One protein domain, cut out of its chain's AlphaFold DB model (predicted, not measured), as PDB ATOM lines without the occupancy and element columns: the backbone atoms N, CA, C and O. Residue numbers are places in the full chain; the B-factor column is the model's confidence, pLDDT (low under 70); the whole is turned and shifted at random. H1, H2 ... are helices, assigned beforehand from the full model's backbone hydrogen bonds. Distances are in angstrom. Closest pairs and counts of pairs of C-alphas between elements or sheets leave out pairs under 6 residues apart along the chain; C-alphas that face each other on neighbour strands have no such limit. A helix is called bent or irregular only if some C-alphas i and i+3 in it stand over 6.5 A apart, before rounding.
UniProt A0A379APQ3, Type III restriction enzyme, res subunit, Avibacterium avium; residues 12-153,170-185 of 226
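AT A GLANCE: This is residues 12 to 153 and 170 to 185 of the 226 residues of the protein "Type III restriction enzyme, res subunit" of Avibacterium avium (UniProt A0A379APQ3). What does the model look like? Long H4 crosses H5, which runs through the middle with H7 beside it. At its last end H5 turns into H6 to make a V with H1 between its limbs, while short H2 and H3 sit near the first end of H5. How is it made up? The printed part has 158 residues with seven named helices, H1 to H7 in chain order, and no named strand: the class is all helix. How large is it? It is compact, with a radius of gyration of the C-alphas of 16.7 A, and spans 53 by 38 by 27 A.

IN THESE COORDINATES: Where is the longest helix? H4, residues 71 to 96, measures 35.4 A from C-alpha 71 at (53.770, -25.408, -54.975) to C-alpha 96 at (25.050, -4.696, -55.855). It has a kink of 49 degrees near residue 89 and is irregular, with C-alphas 88 and 91 7.5 A apart. Where are the others? H5 is residues 104 to 122, 26.4 A; H6 residues 124 to 139, 22.5 A; H7 residues 170 to 182, 18.9 A, ending at (36.716, -33.575, -54.661). The short ones are H1, residues 16 to 24, H2, residues 30 to 37, and H3, residues 52 to 59.

HOW THE PARTS SIT: What meets H4? It touches the hub H5 at a steep tilt of 56 degrees, the C-alphas of Tyr 77 and Glu 114 closest at 5.9 A. It touches H7, with His 84 and Val 174 closest at 5.7 A between C-alphas. H3 and H4 form a helical hairpin at a shallow tilt of 17 degrees, the C-alphas of Phe 54 and Asp 78 closest at 6.6 A. What else meets H5? H7 touches it, running the same way at a shallow tilt of 23 degrees, with the C-alphas of Leu 117 and Tyr 182 closest at 6.4 A. H6 only just touches it, only at the corner, with 3 pairs of C-alphas within 8 A, Trp 119 and Met 127 closest at 6.0 A. H2 only just touches it, with 3 such pairs, Leu 37 and Tyr 104 closest at 5.8 A. Where is H1? It touches H6, the C-alphas of Ile 16 and Leu 135 closest at 6.1 A, and is apart from H4. Are the helix backbones complete? Every O i to N i+4 pair is within hydrogen-bond range in H1, H2, H3, H5, H6 and H7, and 20 of 22 in H4.

THE WHOLE: What are the extremes? The C-alphas farthest apart, Asp 95 and Lys 140, are 53.6 A apart. Is anything missing? Residues 154 to 169 are not printed, and C-alphas 153 and 170 are 27.6 A apart across the cut. Which links are long, and where is confidence low? The links H2 to H3 and H3 to H4 are long; residues 60 to 67 are under 70 in pLDDT.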
ATOM      1  N   HIS A  12      43.065 -23.015 -29.002       84.06
ATOM      2  CA  HIS A  12      43.601 -23.209 -30.353       84.06
ATOM      3  C   HIS A  12      44.897 -24.030 -30.358       84.06
ATOM      4  O   HIS A  12      45.175 -24.738 -31.322       84.06
ATOM      5  N   GLU A  13      45.646 -24.027 -29.252       85.81
ATOM      6  CA  GLU A  13      46.837 -24.857 -29.084       85.81
ATOM      7  C   GLU A  13      46.501 -26.347 -28.933       85.81
ATOM      8  O   GLU A  13      47.407 -27.174 -28.958       85.81
ATOM      9  N   HIS A  14      45.234 -26.728 -28.782       92.00
ATOM     10  CA  HIS A  14      44.802 -28.125 -28.696       92.00
ATOM     11  C   HIS A  14      44.236 -28.669 -30.019       92.00
ATOM     12  O   HIS A  14      43.868 -29.837 -30.101       92.00
ATOM     13  N   LEU A  15      44.180 -27.844 -31.069       94.06
ATOM     14  CA  LEU A  15      43.599 -28.216 -32.358       94.06
ATOM     15  C   LEU A  15      44.598 -28.992 -33.227       94.06
ATOM     16  O   LEU A  15      45.332 -28.399 -34.019       94.06
ATOM     17  N   ILE A  16      44.606 -30.323 -33.108       95.69
ATOM     18  CA  ILE A  16      45.534 -31.199 -33.849       95.69
ATOM     19  C   ILE A  16      45.405 -31.028 -35.363       95.69
ATOM     20  O   ILE A  16      46.412 -30.842 -36.037       95.69
ATOM     21  N   LEU A  17      44.178 -31.000 -35.893       95.75
ATOM     22  CA  LEU A  17      43.952 -30.783 -37.325       95.75
ATOM     23  C   LEU A  17      44.557 -29.456 -37.810       95.75
ATOM     24  O   LEU A  17      45.181 -29.408 -38.864       95.75
ATOM     25  N   ASN A  18      44.409 -28.383 -37.028       94.06
ATOM     26  CA  ASN A  18      44.971 -27.079 -37.372       94.06
ATOM     27  C   ASN A  18      46.506 -27.120 -37.382       94.06
ATOM     28  O   ASN A  18      47.117 -26.656 -38.339       94.06
ATOM     29  N   ARG A  19      47.118 -27.737 -36.363       94.06
ATOM     30  CA  ARG A  19      48.573 -27.944 -36.283       94.06
ATOM     31  C   ARG A  19      49.105 -28.761 -37.458       94.06
ATOM     32  O   ARG A  19      50.156 -28.438 -37.999       94.06
ATOM     33  N   TRP A  20      48.374 -29.798 -37.859       95.19
ATOM     34  CA  TRP A  20      48.741 -30.635 -38.992       95.19
ATOM     35  C   TRP A  20      48.687 -29.858 -40.314       95.19
ATOM     36  O   TRP A  20      49.679 -29.841 -41.032       95.19
ATOM     37  N   VAL A  21      47.602 -29.129 -40.608       93.88
ATOM     38  CA  VAL A  21      47.532 -28.312 -41.839       93.88
ATOM     39  C   VAL A  21      48.611 -27.222 -41.858       93.88
ATOM     40  O   VAL A  21      49.232 -26.987 -42.892       93.88
ATOM     41  N   LEU A  22      48.877 -26.578 -40.715       91.38
ATOM     42  CA  LEU A  22      49.954 -25.592 -40.603       91.38
ATOM     43  C   LEU A  22      51.323 -26.208 -40.910       91.38
ATOM     44  O   LEU A  22      52.093 -25.604 -41.654       91.38
ATOM     45  N   SER A  23      51.605 -27.415 -40.409       90.50
ATOM     46  CA  SER A  23      52.884 -28.083 -40.668       90.50
ATOM     47  C   SER A  23      53.063 -28.458 -42.139       90.50
ATOM     48  O   SER A  23      54.176 -28.342 -42.654       90.50
ATOM     49  N   LEU A  24      51.980 -28.809 -42.848       90.12
ATOM     50  CA  LEU A  24      52.026 -29.020 -44.299       90.12
ATOM     51  C   LEU A  24      52.495 -27.757 -45.030       90.12
ATOM     52  O   LEU A  24      53.349 -27.831 -45.912       90.12
ATOM     53  N   LEU A  25      51.993 -26.598 -44.600       86.50
ATOM     54  CA  LEU A  25      52.350 -25.275 -45.122       86.50
ATOM     55  C   LEU A  25      53.699 -24.743 -44.594       86.50
ATOM     56  O   LEU A  25      54.022 -23.575 -44.813       86.50
ATOM     57  N   GLY A  26      54.467 -25.554 -43.858       83.81
ATOM     58  CA  GLY A  26      55.748 -25.149 -43.272       83.81
ATOM     59  C   GLY A  26      55.619 -24.142 -42.119       83.81
ATOM     60  O   GLY A  26      56.587 -23.464 -41.785       83.81
ATOM     61  N   GLN A  27      54.432 -24.013 -41.517       82.88
ATOM     62  CA  GLN A  27      54.124 -23.007 -40.500       82.88
ATOM     63  C   GLN A  27      54.049 -23.603 -39.098       82.88
ATOM     64  O   GLN A  27      53.434 -24.646 -38.873       82.88
ATOM     65  N   GLY A  28      54.626 -22.892 -38.128       79.50
ATOM     66  CA  GLY A  28      54.534 -23.249 -36.712       79.50
ATOM     67  C   GLY A  28      53.245 -22.759 -36.050       79.50
ATOM     68  O   GLY A  28      52.745 -23.396 -35.123       79.50
ATOM     69  N   SER A  29      52.687 -21.635 -36.516       83.50
ATOM     70  CA  SER A  29      51.484 -21.053 -35.928       83.50
ATOM     71  C   SER A  29      50.614 -20.295 -36.934       83.50
ATOM     72  O   SER A  29      51.071 -19.781 -37.953       83.50
ATOM     73  N   PHE A  30      49.327 -20.162 -36.606       85.25
ATOM     74  CA  PHE A  30      48.406 -19.307 -37.358       85.25
ATOM     75  C   PHE A  30      48.778 -17.815 -37.269       85.25
ATOM     76  O   PHE A  30      48.482 -17.043 -38.180       85.25
ATOM     77  N   THR A  31      49.424 -17.396 -36.176       85.94
ATOM     78  CA  THR A  31      49.887 -16.013 -35.989       85.94
ATOM     79  C   THR A  31      50.913 -15.633 -37.051       85.94
ATOM     80  O   THR A  31      50.842 -14.521 -37.576       85.94
ATOM     81  N   ASP A  32      51.789 -16.569 -37.418       82.44
ATOM     82  CA  ASP A  32      52.800 -16.362 -38.454       82.44
ATOM     83  C   ASP A  32      52.112 -16.091 -39.797       82.44
ATOM     84  O   ASP A  32      52.263 -14.998 -40.345       82.44
ATOM     85  N   LEU A  33      51.222 -16.990 -40.243       84.81
ATOM     86  CA  LEU A  33      50.400 -16.797 -41.451       84.81
ATOM     87  C   LEU A  33      49.648 -15.467 -41.455       84.81
ATOM     88  O   LEU A  33      49.632 -14.750 -42.457       84.81
ATOM     89  N   LYS A  34      49.017 -15.120 -40.330       87.31
ATOM     90  CA  LYS A  34      48.276 -13.866 -40.204       87.31
ATOM     91  C   LYS A  34      49.191 -12.662 -40.397       87.31
ATOM     92  O   LYS A  34      48.781 -11.716 -41.060       87.31
ATOM     93  N   SER A  35      50.390 -12.668 -39.821       84.81
ATOM     94  CA  SER A  35      51.309 -11.529 -39.908       84.81
ATOM     95  C   SER A  35      51.690 -11.199 -41.357       84.81
ATOM     96  O   SER A  35      51.742 -10.027 -41.722       84.81
ATOM     97  N   PHE A  36      51.837 -12.220 -42.206       83.56
ATOM     98  CA  PHE A  36      52.143 -12.057 -43.626       83.56
ATOM     99  C   PHE A  36      50.917 -11.681 -44.462       83.56
ATOM    100  O   PHE A  36      50.983 -10.763 -45.283       83.56
ATOM    101  N   LEU A  37      49.784 -12.353 -44.239       89.44
ATOM    102  CA  LEU A  37      48.613 -12.237 -45.113       89.44
ATOM    103  C   LEU A  37      47.649 -11.109 -44.729       89.44
ATOM    104  O   LEU A  37      46.831 -10.698 -45.549       89.44
ATOM    105  N   ASN A  38      47.717 -10.580 -43.506       90.50
ATOM    106  CA  ASN A  38      46.817  -9.525 -43.028       90.50
ATOM    107  C   ASN A  38      47.223  -8.128 -43.537       90.50
ATOM    108  O   ASN A  38      47.447  -7.206 -42.753       90.50
ATOM    109  N   HIS A  39      47.309  -7.981 -44.857       91.25
ATOM    110  CA  HIS A  39      47.581  -6.723 -45.538       91.25
ATOM    111  C   HIS A  39      46.542  -6.497 -46.637       91.25
ATOM    112  O   HIS A  39      46.392  -7.335 -47.522       91.25
ATOM    113  N   ASP A  40      45.866  -5.343 -46.632       92.12
ATOM    114  CA  ASP A  40      44.814  -5.045 -47.619       92.12
ATOM    115  C   ASP A  40      45.337  -5.009 -49.067       92.12
ATOM    116  O   ASP A  40      44.573  -5.260 -49.991       92.12
ATOM    117  N   ARG A  41      46.645  -4.785 -49.282       92.62
ATOM    118  CA  ARG A  41      47.278  -4.870 -50.614       92.62
ATOM    119  C   ARG A  41      47.214  -6.265 -51.245       92.62
ATOM    120  O   ARG A  41      47.431  -6.389 -52.438       92.62
ATOM    121  N   LEU A  42      46.997  -7.302 -50.433       94.44
ATOM    122  CA  LEU A  42      46.903  -8.692 -50.885       94.44
ATOM    123  C   LEU A  42      45.466  -9.083 -51.253       94.44
ATOM    124  O   LEU A  42      45.191 -10.234 -51.577       94.44
ATOM    125  N   ILE A  43      44.528  -8.143 -51.161       95.88
ATOM    126  CA  ILE A  43      43.143  -8.371 -51.541       95.88
ATOM    127  C   ILE A  43      43.014  -8.179 -53.046       95.88
ATOM    128  O   ILE A  43      43.303  -7.104 -53.564       95.88
ATOM    129  N   GLY A  44      42.505  -9.206 -53.718       95.69
ATOM    130  CA  GLY A  44      42.271  -9.195 -55.154       95.69
ATOM    131  C   GLY A  44      43.051 -10.286 -55.868       95.69
ATOM    132  O   GLY A  44      43.623 -11.182 -55.237       95.69
ATOM    133  N   LEU A  45      43.013 -10.208 -57.192       96.50
ATOM    134  CA  LEU A  45      43.667 -11.146 -58.090       96.50
ATOM    135  C   LEU A  45      44.765 -10.430 -58.875       96.50
ATOM    136  O   LEU A  45      44.597  -9.262 -59.231       96.50
ATOM    137  N   ASN A  46      45.839 -11.155 -59.171       94.00
ATOM    138  CA  ASN A  46      46.878 -10.722 -60.092       94.00
ATOM    139  C   ASN A  46      46.427 -10.863 -61.561       94.00
ATOM    140  O   ASN A  46      45.301 -11.277 -61.854       94.00
ATOM    141  N   GLU A  47      47.317 -10.525 -62.497       92.44
ATOM    142  CA  GLU A  47      47.045 -10.592 -63.941       92.44
ATOM    143  C   GLU A  47      46.780 -12.023 -64.443       92.44
ATOM    144  O   GLU A  47      46.023 -12.207 -65.396       92.44
ATOM    145  N   ASP A  48      47.315 -13.035 -63.753       92.00
ATOM    146  CA  ASP A  48      47.123 -14.458 -64.055       92.00
ATOM    147  C   ASP A  48      45.842 -15.046 -63.423       92.00
ATOM    148  O   ASP A  48      45.557 -16.238 -63.558       92.00
ATOM    149  N   GLY A  49      45.054 -14.226 -62.716       93.81
ATOM    150  CA  GLY A  49      43.825 -14.647 -62.042       93.81
ATOM    151  C   GLY A  49      44.041 -15.392 -60.720       93.81
ATOM    152  O   GLY A  49      43.080 -15.928 -60.168       93.81
ATOM    153  N   GLN A  50      45.266 -15.412 -60.197       95.00
ATOM    154  CA  GLN A  50      45.602 -15.970 -58.889       95.00
ATOM    155  C   GLN A  50      45.416 -14.946 -57.779       95.00
ATOM    156  O   GLN A  50      45.485 -13.739 -58.018       95.00
ATOM    157  N   THR A  51      45.228 -15.399 -56.541       96.88
ATOM    158  CA  THR A  51      45.178 -14.451 -55.425       96.88
ATOM    159  C   THR A  51      46.566 -13.898 -55.107       96.88
ATOM    160  O   THR A  51      47.566 -14.617 -55.093       96.88
ATOM    161  N   HIS A  52      46.631 -12.626 -54.715       95.38
ATOM    162  CA  HIS A  52      47.865 -12.078 -54.139       95.38
ATOM    163  C   HIS A  52      48.237 -12.751 -52.802       95.38
ATOM    164  O   HIS A  52      49.381 -12.664 -52.355       95.38
ATOM    165  N   PHE A  53      47.299 -13.451 -52.148       94.50
ATOM    166  CA  PHE A  53      47.612 -14.294 -50.992       94.50
ATOM    167  C   PHE A  53      48.487 -15.487 -51.383       94.50
ATOM    168  O   PHE A  53      49.437 -15.782 -50.662       94.50
ATOM    169  N   PHE A  54      48.211 -16.144 -52.512       93.06
ATOM    170  CA  PHE A  54      49.070 -17.199 -53.049       93.06
ATOM    171  C   PHE A  54      50.480 -16.676 -53.355       93.06
ATOM    172  O   PHE A  54      51.458 -17.264 -52.895       93.06
ATOM    173  N   GLU A  55      50.602 -15.529 -54.028       89.56
ATOM    174  CA  GLU A  55      51.909 -14.903 -54.293       89.56
ATOM    175  C   GLU A  55      52.669 -14.583 -52.999       89.56
ATOM    176  O   GLU A  55      53.874 -14.812 -52.895       89.56
ATOM    177  N   ALA A  56      51.968 -14.084 -51.976       89.25
ATOM    178  CA  ALA A  56      52.567 -13.811 -50.674       89.25
ATOM    179  C   ALA A  56      53.048 -15.091 -49.972       89.25
ATOM    180  O   ALA A  56      54.108 -15.073 -49.339       89.25
ATOM    181  N   LEU A  57      52.310 -16.201 -50.106       85.56
ATOM    182  CA  LEU A  57      52.753 -17.512 -49.630       85.56
ATOM    183  C   LEU A  57      54.003 -17.993 -50.386       85.56
ATOM    184  O   LEU A  57      54.870 -18.610 -49.770       85.56
ATOM    185  N   GLN A  58      54.129 -17.657 -51.675       80.19
ATOM    186  CA  GLN A  58      55.293 -17.979 -52.506       80.19
ATOM    187  C   GLN A  58      56.550 -17.182 -52.141       80.19
ATOM    188  O   GLN A  58      57.629 -17.747 -51.965       80.19
ATOM    189  N   LEU A  59      56.421 -15.863 -52.005       73.69
ATOM    190  CA  LEU A  59      57.553 -14.946 -51.845       73.69
ATOM    191  C   LEU A  59      58.108 -14.883 -50.411       73.69
ATOM    192  O   LEU A  59      59.269 -14.526 -50.214       73.69
ATOM    193  N   GLY A  60      57.297 -15.191 -49.398       62.50
ATOM    194  CA  GLY A  60      57.574 -14.890 -47.987       62.50
ATOM    195  C   GLY A  60      58.624 -15.742 -47.258       62.50
ATOM    196  O   GLY A  60      58.654 -15.695 -46.036       62.50
ATOM    197  N   ALA A  61      59.475 -16.514 -47.945       51.81
ATOM    198  CA  ALA A  61      60.398 -17.492 -47.335       51.81
ATOM    199  C   ALA A  61      59.708 -18.669 -46.597       51.81
ATOM    200  O   ALA A  61      60.316 -19.325 -45.755       51.81
ATOM    201  N   LEU A  62      58.455 -18.979 -46.959       50.28
ATOM    202  CA  LEU A  62      57.659 -20.105 -46.438       50.28
ATOM    203  C   LEU A  62      57.872 -21.417 -47.228       50.28
ATOM    204  O   LEU A  62      57.212 -22.417 -46.969       50.28
ATOM    205  N   PHE A  63      58.794 -21.399 -48.195       55.00
ATOM    206  CA  PHE A  63      59.173 -22.524 -49.047       55.00
ATOM    207  C   PHE A  63      60.436 -23.182 -48.482       55.00
ATOM    208  O   PHE A  63      61.555 -22.903 -48.908       55.00
ATOM    209  N   PRO A  64      60.255 -24.051 -47.494       56.75
ATOM    210  CA  PRO A  64      59.837 -25.370 -47.901       56.75
ATOM    211  C   PRO A  64      58.429 -25.606 -47.386       56.75
ATOM    212  O   PRO A  64      58.225 -25.812 -46.187       56.75
ATOM    213  N   PHE A  65      57.463 -25.676 -48.308       61.56
ATOM    214  CA  PHE A  65      56.362 -26.587 -48.050       61.56
ATOM    215  C   PHE A  65      56.968 -27.893 -47.546       61.56
ATOM    216  O   PHE A  65      58.043 -28.302 -48.008       61.56
ATOM    217  N   SER A  66      56.324 -28.527 -46.569       63.94
ATOM    218  CA  SER A  66      56.766 -29.869 -46.204       63.94
ATOM    219  C   SER A  66      56.847 -30.713 -47.483       63.94
ATOM    220  O   SER A  66      56.074 -30.480 -48.413       63.94
ATOM    221  N   GLU A  67      57.713 -31.727 -47.530       69.81
ATOM    222  CA  GLU A  67      57.797 -32.653 -48.679       69.81
ATOM    223  C   GLU A  67      56.434 -33.280 -49.062       69.81
ATOM    224  O   GLU A  67      56.300 -33.911 -50.104       69.81
ATOM    225  N   LYS A  68      55.408 -33.096 -48.220       82.00
ATOM    226  CA  LYS A  68      54.046 -33.594 -48.359       82.00
ATOM    227  C   LYS A  68      53.121 -32.723 -49.234       82.00
ATOM    228  O   LYS A  68      52.071 -33.221 -49.637       82.00
ATOM    229  N   ILE A  69      53.441 -31.454 -49.520       86.44
ATOM    230  CA  ILE A  69      52.617 -30.585 -50.390       86.44
ATOM    231  C   ILE A  69      53.498 -29.751 -51.324       86.44
ATOM    232  O   ILE A  69      54.477 -29.155 -50.895       86.44
ATOM    233  N   SER A  70      53.176 -29.720 -52.615       88.44
ATOM    234  CA  SER A  70      53.969 -28.987 -53.610       88.44
ATOM    235  C   SER A  70      53.454 -27.559 -53.838       88.44
ATOM    236  O   SER A  70      52.313 -27.234 -53.508       88.44
ATOM    237  N   GLU A  71      54.264 -26.701 -54.468       87.50
ATOM    238  CA  GLU A  71      53.770 -25.408 -54.975       87.50
ATOM    239  C   GLU A  71      52.615 -25.588 -55.950       87.50
ATOM    240  O   GLU A  71      51.647 -24.833 -55.912       87.50
ATOM    241  N   GLU A  72      52.713 -26.595 -56.814       91.12
ATOM    242  CA  GLU A  72      51.692 -26.899 -57.806       91.12
ATOM    243  C   GLU A  72      50.359 -27.266 -57.143       91.12
ATOM    244  O   GLU A  72      49.311 -26.790 -57.578       91.12
ATOM    245  N   ASP A  73      50.390 -28.019 -56.037       93.31
ATOM    246  CA  ASP A  73      49.196 -28.291 -55.233       93.31
ATOM    247  C   ASP A  73      48.578 -26.997 -54.697       93.31
ATOM    248  O   ASP A  73      47.380 -26.771 -54.859       93.31
ATOM    249  N   VAL A  74      49.381 -26.115 -54.096       92.88
ATOM    250  CA  VAL A  74      48.865 -24.864 -53.515       92.88
ATOM    251  C   VAL A  74      48.357 -23.907 -54.594       92.88
ATOM    252  O   VAL A  74      47.331 -23.256 -54.402       92.88
ATOM    253  N   ARG A  75      49.008 -23.877 -55.760       94.56
ATOM    254  CA  ARG A  75      48.553 -23.151 -56.952       94.56
ATOM    255  C   ARG A  75      47.205 -23.682 -57.440       94.56
ATOM    256  O   ARG A  75      46.298 -22.897 -57.710       94.56
ATOM    257  N   ARG A  76      47.047 -25.008 -57.520       96.81
ATOM    258  CA  ARG A  76      45.777 -25.666 -57.868       96.81
ATOM    259  C   ARG A  76      44.675 -25.304 -56.868       96.81
ATOM    260  O   ARG A  76      43.567 -24.973 -57.290       96.81
ATOM    261  N   TYR A  77      44.974 -25.319 -55.570       98.00
ATOM    262  CA  TYR A  77      44.028 -24.922 -54.524       98.00
ATOM    263  C   TYR A  77      43.600 -23.460 -54.651       98.00
ATOM    264  O   TYR A  77      42.405 -23.178 -54.603       98.00
ATOM    265  N   ASP A  78      44.537 -22.540 -54.876       97.88
ATOM    266  CA  ASP A  78      44.237 -21.121 -55.093       97.88
ATOM    267  C   ASP A  78      43.264 -20.914 -56.265       97.88
ATOM    268  O   ASP A  78      42.214 -20.288 -56.109       97.88
ATOM    269  N   LEU A  79      43.542 -21.531 -57.414       98.19
ATOM    270  CA  LEU A  79      42.683 -21.433 -58.598       98.19
ATOM    271  C   LEU A  79      41.283 -22.021 -58.358       98.19
ATOM    272  O   LEU A  79      40.279 -21.451 -58.800       98.19
ATOM    273  N   ASN A  80      41.188 -23.133 -57.624       98.56
ATOM    274  CA  ASN A  80      39.906 -23.704 -57.212       98.56
ATOM    275  C   ASN A  80      39.113 -22.749 -56.313       98.56
ATOM    276  O   ASN A  80      37.912 -22.556 -56.528       98.56
ATOM    277  N   ILE A  81      39.780 -22.117 -55.346       98.69
ATOM    278  CA  ILE A  81      39.177 -21.124 -54.454       98.69
ATOM    279  C   ILE A  81      38.649 -19.939 -55.259       98.69
ATOM    280  O   ILE A  81      37.496 -19.552 -55.070       98.69
ATOM    281  N   VAL A  82      39.447 -19.392 -56.183       98.50
ATOM    282  CA  VAL A  82      39.039 -18.276 -57.047       98.50
ATOM    283  C   VAL A  82      37.802 -18.648 -57.860       98.50
ATOM    284  O   VAL A  82      36.807 -17.917 -57.827       98.50
ATOM    285  N   ARG A  83      37.818 -19.812 -58.523       98.56
ATOM    286  CA  ARG A  83      36.693 -20.313 -59.325       98.56
ATOM    287  C   ARG A  83      35.409 -20.414 -58.500       98.56
ATOM    288  O   ARG A  83      34.370 -19.886 -58.902       98.56
ATOM    289  N   HIS A  84      35.468 -21.065 -57.339       98.69
ATOM    290  CA  HIS A  84      34.296 -21.237 -56.483       98.69
ATOM    291  C   HIS A  84      33.825 -19.913 -55.866       98.69
ATOM    292  O   HIS A  84      32.624 -19.648 -55.826       98.69
ATOM    293  N   TRP A  85      34.740 -19.042 -55.432       98.44
ATOM    294  CA  TRP A  85      34.393 -17.726 -54.891       98.44
ATOM    295  C   TRP A  85      33.660 -16.863 -55.919       98.44
ATOM    296  O   TRP A  85      32.613 -16.280 -55.620       98.44
ATOM    297  N   GLN A  86      34.181 -16.802 -57.145       97.56
ATOM    298  CA  GLN A  86      33.551 -16.068 -58.240       97.56
ATOM    299  C   GLN A  86      32.158 -16.623 -58.548       97.56
ATOM    300  O   GLN A  86      31.217 -15.841 -58.669       97.56
ATOM    301  N   GLN A  87      31.987 -17.950 -58.580       98.06
ATOM    302  CA  GLN A  87      30.677 -18.573 -58.779       98.06
ATOM    303  C   GLN A  87      29.667 -18.167 -57.690       98.06
ATOM    304  O   GLN A  87      28.561 -17.733 -58.007       98.06
ATOM    305  N   ILE A  88      30.045 -18.259 -56.410       98.12
ATOM    306  CA  ILE A  88      29.155 -17.939 -55.280       98.12
ATOM    307  C   ILE A  88      28.807 -16.443 -55.212       98.12
ATOM    308  O   ILE A  88      27.713 -16.069 -54.776       98.12
ATOM    309  N   THR A  89      29.727 -15.571 -55.626       97.25
ATOM    310  CA  THR A  89      29.553 -14.114 -55.534       97.25
ATOM    311  C   THR A  89      28.984 -13.467 -56.796       97.25
ATOM    312  O   THR A  89      28.488 -12.350 -56.694       97.25
ATOM    313  N   ALA A  90      28.972 -14.148 -57.948       97.12
ATOM    314  CA  ALA A  90      28.583 -13.583 -59.246       97.12
ATOM    315  C   ALA A  90      27.268 -12.787 -59.210       97.12
ATOM    316  O   ALA A  90      27.255 -11.599 -59.531       97.12
ATOM    317  N   LYS A  91      26.175 -13.412 -58.755       96.19
ATOM    318  CA  LYS A  91      24.858 -12.760 -58.688       96.19
ATOM    319  C   LYS A  91      24.840 -11.582 -57.708       96.19
ATOM    320  O   LYS A  91      24.332 -10.521 -58.040       96.19
ATOM    321  N   ARG A  92      25.460 -11.724 -56.532       95.38
ATOM    322  CA  ARG A  92      25.572 -10.628 -55.549       95.38
ATOM    323  C   ARG A  92      26.353  -9.439 -56.102       95.38
ATOM    324  O   ARG A  92      25.973  -8.294 -55.869       95.38
ATOM    325  N   ASN A  93      27.431  -9.709 -56.833       96.38
ATOM    326  CA  ASN A  93      28.249  -8.674 -57.452       96.38
ATOM    327  C   ASN A  93      27.464  -7.943 -58.548       96.38
ATOM    328  O   ASN A  93      27.534  -6.721 -58.637       96.38
ATOM    329  N   GLN A  94      26.676  -8.681 -59.335       95.44
ATOM    330  CA  GLN A  94      25.788  -8.113 -60.345       95.44
ATOM    331  C   GLN A  94      24.703  -7.225 -59.718       95.44
ATOM    332  O   GLN A  94      24.526  -6.090 -60.151       95.44
ATOM    333  N   ASP A  95      24.013  -7.718 -58.688       94.81
ATOM    334  CA  ASP A  95      22.885  -7.017 -58.064       94.81
ATOM    335  C   ASP A  95      23.334  -5.770 -57.279       94.81
ATOM    336  O   ASP A  95      22.624  -4.767 -57.241       94.81
ATOM    337  N   SER A  96      24.516  -5.812 -56.653       94.50
ATOM    338  CA  SER A  96      25.050  -4.696 -55.855       94.50
ATOM    339  C   SER A  96      25.918  -3.710 -56.643       94.50
ATOM    340  O   SER A  96      26.190  -2.616 -56.147       94.50
ATOM    341  N   GLY A  97      26.401  -4.088 -57.831       94.06
ATOM    342  CA  GLY A  97      27.395  -3.322 -58.589       94.06
ATOM    343  C   GLY A  97      28.786  -3.276 -57.939       94.06
ATOM    344  O   GLY A  97      29.641  -2.510 -58.382       94.06
ATOM    345  N   HIS A  98      29.029  -4.071 -56.891       93.25
ATOM    346  CA  HIS A  98      30.295  -4.122 -56.166       93.25
ATOM    347  C   HIS A  98      30.879  -5.536 -56.181       93.25
ATOM    348  O   HIS A  98      30.198  -6.507 -55.866       93.25
ATOM    349  N   GLN A  99      32.168  -5.654 -56.498       93.81
ATOM    350  CA  GLN A  99      32.859  -6.937 -56.471       93.81
ATOM    351  C   GLN A  99      33.242  -7.316 -55.039       93.81
ATOM    352  O   GLN A  99      34.109  -6.687 -54.434       93.81
ATOM    353  N   LEU A 100      32.636  -8.383 -54.519       94.69
ATOM    354  CA  LEU A 100      33.004  -8.952 -53.226       94.69
ATOM    355  C   LEU A 100      34.430  -9.506 -53.255       94.69
ATOM    356  O   LEU A 100      34.737 -10.469 -53.961       94.69
ATOM    357  N   GLN A 101      35.279  -8.912 -52.424       93.94
ATOM    358  CA  GLN A 101      36.675  -9.290 -52.278       93.94
ATOM    359  C   GLN A 101      36.892 -10.220 -51.076       93.94
ATOM    360  O   GLN A 101      36.328  -9.996 -50.001       93.94
ATOM    361  N   MET A 102      37.742 -11.238 -51.240       95.25
ATOM    362  CA  MET A 102      38.130 -12.139 -50.149       95.25
ATOM    363  C   MET A 102      39.093 -11.456 -49.180       95.25
ATOM    364  O   MET A 102      40.087 -10.855 -49.581       95.25
ATOM    365  N   LYS A 103      38.843 -11.607 -47.878       95.62
ATOM    366  CA  LYS A 103      39.817 -11.272 -46.829       95.62
ATOM    367  C   LYS A 103      40.720 -12.472 -46.525       95.62
ATOM    368  O   LYS A 103      40.317 -13.618 -46.710       95.62
ATOM    369  N   TYR A 104      41.906 -12.223 -45.966       94.12
ATOM    370  CA  TYR A 104      42.902 -13.275 -45.704       94.12
ATOM    371  C   TYR A 104      42.362 -14.444 -44.864       94.12
ATOM    372  O   TYR A 104      42.683 -15.594 -45.130       94.12
ATOM    373  N   PHE A 105      41.515 -14.181 -43.862       93.44
ATOM    374  CA  PHE A 105      40.953 -15.239 -43.016       93.44
ATOM    375  C   PHE A 105      39.912 -16.090 -43.760       93.44
ATOM    376  O   PHE A 105      39.742 -17.261 -43.435       93.44
ATOM    377  N   GLN A 106      39.232 -15.520 -44.764       96.75
ATOM    378  CA  GLN A 106      38.342 -16.269 -45.652       96.75
ATOM    379  C   GLN A 106      39.177 -17.152 -46.569       96.75
ATOM    380  O   GLN A 106      38.944 -18.353 -46.614       96.75
ATOM    381  N   TYR A 107      40.201 -16.578 -47.204       96.62
ATOM    382  CA  TYR A 107      41.143 -17.325 -48.032       96.62
ATOM    383  C   TYR A 107      41.786 -18.488 -47.262       96.62
ATOM    384  O   TYR A 107      41.713 -19.624 -47.712       96.62
ATOM    385  N   LEU A 108      42.317 -18.246 -46.057       94.50
ATOM    386  CA  LEU A 108      42.902 -19.297 -45.216       94.50
ATOM    387  C   LEU A 108      41.889 -20.382 -44.839       94.50
ATOM    388  O   LEU A 108      42.227 -21.561 -44.878       94.50
ATOM    389  N   SER A 109      40.649 -20.004 -44.505       95.75
ATOM    390  CA  SER A 109      39.595 -20.987 -44.230       95.75
ATOM    391  C   SER A 109      39.326 -21.876 -45.444       95.75
ATOM    392  O   SER A 109      39.132 -23.071 -45.263       95.75
ATOM    393  N   LEU A 110      39.307 -21.309 -46.652       98.00
ATOM    394  CA  LEU A 110      39.044 -22.045 -47.890       98.00
ATOM    395  C   LEU A 110      40.247 -22.886 -48.329       98.00
ATOM    396  O   LEU A 110      40.056 -24.018 -48.757       98.00
ATOM    397  N   LEU A 111      41.469 -22.382 -48.158       97.19
ATOM    398  CA  LEU A 111      42.708 -23.119 -48.411       97.19
ATOM    399  C   LEU A 111      42.828 -24.337 -47.498       97.19
ATOM    400  O   LEU A 111      43.174 -25.424 -47.953       97.19
ATOM    401  N   PHE A 112      42.491 -24.186 -46.217       96.56
ATOM    402  CA  PHE A 112      42.488 -25.310 -45.283       96.56
ATOM    403  C   PHE A 112      41.431 -26.348 -45.679       96.56
ATOM    404  O   PHE A 112      41.689 -27.543 -45.552       96.56
ATOM    405  N   THR A 113      40.278 -25.914 -46.204       98.25
ATOM    406  CA  THR A 113      39.265 -26.818 -46.768       98.25
ATOM    407  C   THR A 113      39.773 -27.547 -48.018       98.25
ATOM    408  O   THR A 113      39.585 -28.756 -48.097       98.25
ATOM    409  N   GLU A 114      40.428 -26.862 -48.967       98.31
ATOM    410  CA  GLU A 114      41.020 -27.502 -50.160       98.31
ATOM    411  C   GLU A 114      42.002 -28.608 -49.757       98.31
ATOM    412  O   GLU A 114      41.854 -29.750 -50.186       98.31
ATOM    413  N   ILE A 115      42.950 -28.286 -48.866       97.12
ATOM    414  CA  ILE A 115      43.944 -29.241 -48.364       97.12
ATOM    415  C   ILE A 115      43.245 -30.420 -47.689       97.12
ATOM    416  O   ILE A 115      43.562 -31.570 -47.976       97.12
ATOM    417  N   TYR A 116      42.281 -30.156 -46.806       98.00
ATOM    418  CA  TYR A 116      41.570 -31.225 -46.115       98.00
ATOM    419  C   TYR A 116      40.883 -32.173 -47.095       98.00
ATOM    420  O   TYR A 116      41.006 -33.385 -46.951       98.00
ATOM    421  N   LEU A 117      40.144 -31.639 -48.069       98.31
ATOM    422  CA  LEU A 117      39.353 -32.449 -48.989       98.31
ATOM    423  C   LEU A 117      40.236 -33.221 -49.973       98.31
ATOM    424  O   LEU A 117      39.968 -34.401 -50.193       98.31
ATOM    425  N   ASP A 118      41.311 -32.619 -50.494       97.88
ATOM    426  CA  ASP A 118      42.272 -33.339 -51.340       97.88
ATOM    427  C   ASP A 118      42.869 -34.529 -50.586       97.88
ATOM    428  O   ASP A 118      42.892 -35.649 -51.088       97.88
ATOM    429  N   TRP A 119      43.283 -34.318 -49.336       97.19
ATOM    430  CA  TRP A 119      43.848 -35.382 -48.514       97.19
ATOM    431  C   TRP A 119      42.810 -36.426 -48.102       97.19
ATOM    432  O   TRP A 119      43.102 -37.619 -48.133       97.19
ATOM    433  N   PHE A 120      41.591 -36.008 -47.763       97.69
ATOM    434  CA  PHE A 120      40.514 -36.915 -47.377       97.69
ATOM    435  C   PHE A 120      40.118 -37.859 -48.518       97.69
ATOM    436  O   PHE A 120      39.937 -39.052 -48.273       97.69
ATOM    437  N   PHE A 121      39.997 -37.346 -49.746       97.25
ATOM    438  CA  PHE A 121      39.568 -38.143 -50.898       97.25
ATOM    439  C   PHE A 121      40.722 -38.869 -51.601       97.25
ATOM    440  O   PHE A 121      40.528 -39.997 -52.051       97.25
ATOM    441  N   ASN A 122      41.919 -38.275 -51.667       96.25
ATOM    442  CA  ASN A 122      43.020 -38.808 -52.478       96.25
ATOM    443  C   ASN A 122      44.154 -39.444 -51.654       96.25
ATOM    444  O   ASN A 122      44.912 -40.243 -52.197       96.25
ATOM    445  N   ARG A 123      44.299 -39.106 -50.361       95.81
ATOM    446  CA  ARG A 123      45.458 -39.493 -49.519       95.81
ATOM    447  C   ARG A 123      45.050 -39.876 -48.088       95.81
ATOM    448  O   ARG A 123      45.760 -39.590 -47.124       95.81
ATOM    449  N   GLN A 124      43.894 -40.525 -47.924       96.25
ATOM    450  CA  GLN A 124      43.256 -40.711 -46.611       96.25
ATOM    451  C   GLN A 124      44.145 -41.435 -45.585       96.25
ATOM    452  O   GLN A 124      44.183 -41.059 -44.413       96.25
ATOM    453  N   ALA A 125      44.882 -42.464 -46.014       97.00
ATOM    454  CA  ALA A 125      45.789 -43.203 -45.133       97.00
ATOM    455  C   ALA A 125      46.955 -42.325 -44.643       97.00
ATOM    456  O   ALA A 125      47.306 -42.358 -43.462       97.00
ATOM    457  N   GLU A 126      47.518 -41.499 -45.528       96.12
ATOM    458  CA  GLU A 126      48.590 -40.556 -45.195       96.12
ATOM    459  C   GLU A 126      48.087 -39.437 -44.278       96.12
ATOM    460  O   GLU A 126      48.781 -39.042 -43.341       96.12
ATOM    461  N   MET A 127      46.855 -38.965 -44.502       97.06
ATOM    462  CA  MET A 127      46.181 -38.000 -43.633       97.06
ATOM    463  C   MET A 127      46.034 -38.543 -42.210       97.06
ATOM    464  O   MET A 127      46.412 -37.871 -41.251       97.06
ATOM    465  N   LEU A 128      45.523 -39.770 -42.068       98.12
ATOM    466  CA  LEU A 128      45.349 -40.422 -40.771       98.12
ATOM    467  C   LEU A 128      46.686 -40.578 -40.037       98.12
ATOM    468  O   LEU A 128      46.792 -40.243 -38.855       98.12
ATOM    469  N   ALA A 129      47.718 -41.041 -40.747       97.62
ATOM    470  CA  ALA A 129      49.060 -41.175 -40.196       97.62
ATOM    471  C   ALA A 129      49.626 -39.818 -39.748       97.62
ATOM    472  O   ALA A 129      50.130 -39.703 -38.633       97.62
ATOM    473  N   GLY A 130      49.485 -38.774 -40.571       96.62
ATOM    474  CA  GLY A 130      49.961 -37.427 -40.255       96.62
ATOM    475  C   GLY A 130      49.247 -36.781 -39.064       96.62
ATOM    476  O   GLY A 130      49.892 -36.116 -38.248       96.62
ATOM    477  N   LEU A 131      47.938 -37.001 -38.915       97.75
ATOM    478  CA  LEU A 131      47.179 -36.537 -37.750       97.75
ATOM    479  C   LEU A 131      47.635 -37.234 -36.465       97.75
ATOM    480  O   LEU A 131      47.870 -36.558 -35.463       97.75
ATOM    481  N   ASN A 132      47.829 -38.555 -36.502       98.25
ATOM    482  CA  ASN A 132      48.289 -39.319 -35.341       98.25
ATOM    483  C   ASN A 132      49.755 -39.034 -34.986       98.25
ATOM    484  O   ASN A 132      50.092 -38.934 -33.809       98.25
ATOM    485  N   GLU A 133      50.618 -38.792 -35.973       97.44
ATOM    486  CA  GLU A 133      51.979 -38.289 -35.744       97.44
ATOM    487  C   GLU A 133      51.953 -36.917 -35.045       97.44
ATOM    488  O   GLU A 133      52.662 -36.687 -34.060       97.44
ATOM    489  N   THR A 134      51.091 -36.011 -35.517       96.88
ATOM    490  CA  THR A 134      50.914 -34.679 -34.918       96.88
ATOM    491  C   THR A 134      50.389 -34.785 -33.483       96.88
ATOM    492  O   THR A 134      50.888 -34.090 -32.595       96.88
ATOM    493  N   LEU A 135      49.425 -35.676 -33.234       97.69
ATOM    494  CA  LEU A 135      48.879 -35.944 -31.905       97.69
ATOM    495  C   LEU A 135      49.943 -36.504 -30.952       97.69
ATOM    496  O   LEU A 135      50.100 -35.984 -29.847       97.69
ATOM    497  N   ALA A 136      50.716 -37.501 -31.385       97.44
ATOM    498  CA  ALA A 136      51.778 -38.098 -30.581       97.44
ATOM    499  C   ALA A 136      52.855 -37.070 -30.200       97.44
ATOM    500  O   ALA A 136      53.408 -37.105 -29.100       97.44
ATOM    501  N   ASN A 137      53.152 -36.120 -31.092       95.62
ATOM    502  CA  ASN A 137      54.050 -35.011 -30.781       95.62
ATOM    503  C   ASN A 137      53.422 -34.020 -29.792       95.62
ATOM    504  O   ASN A 137      54.086 -33.632 -28.834       95.62
ATOM    505  N   TYR A 138      52.140 -33.684 -29.956       95.38
ATOM    506  CA  TYR A 138      51.398 -32.840 -29.017       95.38
ATOM    507  C   TYR A 138      51.321 -33.444 -27.602       95.38
ATOM    508  O   TYR A 138      51.497 -32.722 -26.619       95.38
ATOM    509  N   GLN A 139      51.125 -34.760 -27.477       94.94
ATOM    510  CA  GLN A 139      51.055 -35.464 -26.188       94.94
ATOM    511  C   GLN A 139      52.388 -35.454 -25.414       94.94
ATOM    512  O   GLN A 139      52.402 -35.597 -24.192       94.94
ATOM    513  N   LYS A 140      53.526 -35.220 -26.086       95.00
ATOM    514  CA  LYS A 140      54.828 -35.014 -25.417       95.00
ATOM    515  C   LYS A 140      54.938 -33.633 -24.767       95.00
ATOM    516  O   LYS A 140      55.832 -33.400 -23.951       95.00
ATOM    517  N   GLU A 141      54.070 -32.691 -25.133       93.75
ATOM    518  CA  GLU A 141      54.137 -31.323 -24.644       93.75
ATOM    519  C   GLU A 141      53.496 -31.165 -23.245       93.75
ATOM    520  O   GLU A 141      52.544 -31.851 -22.859       93.75
ATOM    521  N   LYS A 142      53.994 -30.213 -22.441       91.12
ATOM    522  CA  LYS A 142      53.432 -29.944 -21.106       91.12
ATOM    523  C   LYS A 142      52.073 -29.244 -21.202       91.12
ATOM    524  O   LYS A 142      51.968 -28.203 -21.850       91.12
ATOM    525  N   GLY A 143      51.078 -29.744 -20.468       89.25
ATOM    526  CA  GLY A 143      49.718 -29.188 -20.457       89.25
ATOM    527  C   GLY A 143      48.851 -29.649 -21.633       89.25
ATOM    528  O   GLY A 143      47.871 -28.980 -21.953       89.25
ATOM    529  N   HIS A 144      49.226 -30.748 -22.293       92.56
ATOM    530  CA  HIS A 144      48.372 -31.422 -23.265       92.56
ATOM    531  C   HIS A 144      47.087 -31.951 -22.607       92.56
ATOM    532  O   HIS A 144      47.019 -32.163 -21.394       92.56
ATOM    533  N   LEU A 145      46.065 -32.140 -23.432       92.94
ATOM    534  CA  LEU A 145      44.848 -32.860 -23.100       92.94
ATOM    535  C   LEU A 145      45.039 -34.332 -23.459       92.94
ATOM    536  O   LEU A 145      45.727 -34.651 -24.430       92.94
ATOM    537  N   ASP A 146      44.403 -35.208 -22.689       92.19
ATOM    538  CA  ASP A 146      44.335 -36.631 -23.000       92.19
ATOM    539  C   ASP A 146      43.317 -36.839 -24.130       92.19
ATOM    540  O   ASP A 146      42.104 -36.762 -23.924       92.19
ATOM    541  N   LEU A 147      43.831 -36.969 -25.352       94.44
ATOM    542  CA  LEU A 147      43.057 -37.142 -26.577       94.44
ATOM    543  C   LEU A 147      43.359 -38.525 -27.148       94.44
ATOM    544  O   LEU A 147      44.520 -38.929 -27.195       94.44
ATOM    545  N   SER A 148      42.320 -39.225 -27.598       95.44
ATOM    546  CA  SER A 148      42.460 -40.516 -28.269       95.44
ATOM    547  C   SER A 148      43.003 -40.360 -29.688       95.44
ATOM    548  O   SER A 148      42.789 -39.330 -30.330       95.44
ATOM    549  N   ASP A 149      43.663 -41.410 -30.173       96.81
ATOM    550  CA  ASP A 149      44.130 -41.493 -31.554       96.81
ATOM    551  C   ASP A 149      42.971 -41.350 -32.542       96.81
ATOM    552  O   ASP A 149      41.875 -41.877 -32.331       96.81
ATOM    553  N   TYR A 150      43.244 -40.663 -33.648       97.31
ATOM    554  CA  TYR A 150      42.322 -40.548 -34.763       97.31
ATOM    555  C   TYR A 150      42.113 -41.908 -35.420       97.31
ATOM    556  O   TYR A 150      43.065 -42.653 -35.682       97.31
ATOM    557  N   GLN A 151      40.862 -42.178 -35.768       97.31
ATOM    558  CA  GLN A 151      40.434 -43.284 -36.607       97.31
ATOM    559  C   GLN A 151      39.931 -42.753 -37.949       97.31
ATOM    560  O   GLN A 151      39.506 -41.605 -38.070       97.31
ATOM    561  N   THR A 152      39.900 -43.604 -38.977       95.75
ATOM    562  CA  THR A 152      39.357 -43.232 -40.297       95.75
ATOM    563  C   THR A 152      37.938 -42.664 -40.205       95.75
ATOM    564  O   THR A 152      37.596 -41.721 -40.914       95.75
ATOM    565  N   ALA A 153      37.115 -43.204 -39.298       95.62
ATOM    566  CA  ALA A 153      35.744 -42.750 -39.082       95.62
ATOM    567  C   ALA A 153      35.647 -41.314 -38.537       95.62
ATOM    568  O   ALA A 153      34.601 -40.691 -38.704       95.62
ATOM    569  N   LEU A 170      28.864 -17.307 -46.843       95.69
ATOM    570  CA  LEU A 170      29.592 -17.377 -48.114       95.69
ATOM    571  C   LEU A 170      30.637 -18.495 -48.081       95.69
ATOM    572  O   LEU A 170      30.700 -19.286 -49.015       95.69
ATOM    573  N   LEU A 171      31.391 -18.613 -46.983       97.25
ATOM    574  CA  LEU A 171      32.359 -19.701 -46.801       97.25
ATOM    575  C   LEU A 171      31.690 -21.076 -46.876       97.25
ATOM    576  O   LEU A 171      32.172 -21.945 -47.588       97.25
ATOM    577  N   MET A 172      30.550 -21.267 -46.207       97.00
ATOM    578  CA  MET A 172      29.782 -22.514 -46.270       97.00
ATOM    579  C   MET A 172      29.361 -22.856 -47.704       97.00
ATOM    580  O   MET A 172      29.428 -24.012 -48.108       97.00
ATOM    581  N   HIS A 173      28.940 -21.863 -48.483       97.81
ATOM    582  CA  HIS A 173      28.538 -22.056 -49.874       97.81
ATOM    583  C   HIS A 173      29.714 -22.403 -50.788       97.81
ATOM    584  O   HIS A 173      29.576 -23.260 -51.657       97.81
ATOM    585  N   VAL A 174      30.879 -21.796 -50.563       98.38
ATOM    586  CA  VAL A 174      32.108 -22.189 -51.260       98.38
ATOM    587  C   VAL A 174      32.520 -23.603 -50.850       98.38
ATOM    588  O   VAL A 174      32.771 -24.419 -51.729       98.38
ATOM    589  N   ASN A 175      32.485 -23.940 -49.556       98.19
ATOM    590  CA  ASN A 175      32.798 -25.282 -49.056       98.19
ATOM    591  C   ASN A 175      31.924 -26.371 -49.711       98.19
ATOM    592  O   ASN A 175      32.406 -27.479 -49.929       98.19
ATOM    593  N   ILE A 176      30.662 -26.073 -50.050       97.69
ATOM    594  CA  ILE A 176      29.802 -26.991 -50.817       97.69
ATOM    595  C   ILE A 176      30.412 -27.287 -52.191       97.69
ATOM    596  O   ILE A 176      30.523 -28.454 -52.562       97.69
ATOM    597  N   LEU A 177      30.843 -26.255 -52.924       98.12
ATOM    598  CA  LEU A 177      31.483 -26.436 -54.230       98.12
ATOM    599  C   LEU A 177      32.837 -27.142 -54.108       98.12
ATOM    600  O   LEU A 177      33.146 -28.003 -54.927       98.12
ATOM    601  N   GLN A 178      33.618 -26.834 -53.069       98.38
ATOM    602  CA  GLN A 178      34.873 -27.533 -52.786       98.38
ATOM    603  C   GLN A 178      34.620 -29.021 -52.537       98.38
ATOM    604  O   GLN A 178      35.252 -29.866 -53.159       98.38
ATOM    605  N   TYR A 179      33.640 -29.361 -51.699       97.88
ATOM    606  CA  TYR A 179      33.273 -30.754 -51.453       97.88
ATOM    607  C   TYR A 179      32.839 -31.467 -52.737       97.88
ATOM    608  O   TYR A 179      33.324 -32.557 -53.023       97.88
ATOM    609  N   GLN A 180      31.984 -30.835 -53.545       96.38
ATOM    610  CA  GLN A 180      31.551 -31.378 -54.836       96.38
ATOM    611  C   GLN A 180      32.696 -31.525 -55.847       96.38
ATOM    612  O   GLN A 180      32.619 -32.388 -56.713       96.38
ATOM    613  N   HIS A 181      33.740 -30.698 -55.760       97.56
ATOM    614  CA  HIS A 181      34.912 -30.799 -56.625       97.56
ATOM    615  C   HIS A 181      35.747 -32.052 -56.335       97.56
ATOM    616  O   HIS A 181      36.230 -32.677 -57.275       97.56
ATOM    617  N   TYR A 182      35.909 -32.417 -55.060       97.56
ATOM    618  CA  TYR A 182      36.716 -33.575 -54.661       97.56
ATOM    619  C   TYR A 182      35.923 -34.876 -54.539       97.56
ATOM    620  O   TYR A 182      36.496 -35.951 -54.697       97.56
ATOM    621  N   CYS A 183      34.624 -34.805 -54.237       96.44
ATOM    622  CA  CYS A 183      33.805 -35.999 -54.108       96.44
ATOM    623  C   CYS A 183      33.660 -36.686 -55.479       96.44
ATOM    624  O   CYS A 183      33.121 -36.076 -56.404       96.44
ATOM    625  N   PRO A 184      34.104 -37.948 -55.632       92.75
ATOM    626  CA  PRO A 184      34.000 -38.657 -56.907       92.75
ATOM    627  C   PRO A 184      32.551 -39.027 -57.245       92.75
ATOM    628  O   PRO A 184      32.214 -39.275 -58.402       92.75
ATOM    629  N   GLU A 185      31.691 -39.087 -56.229       93.31
ATOM    630  CA  GLU A 185      30.286 -39.420 -56.371       93.31
ATOM    631  C   GLU A 185      29.449 -38.170 -56.632       93.31
ATOM    632  O   GLU A 185      29.684 -37.083 -56.097       93.31
TER     633      GLU A 185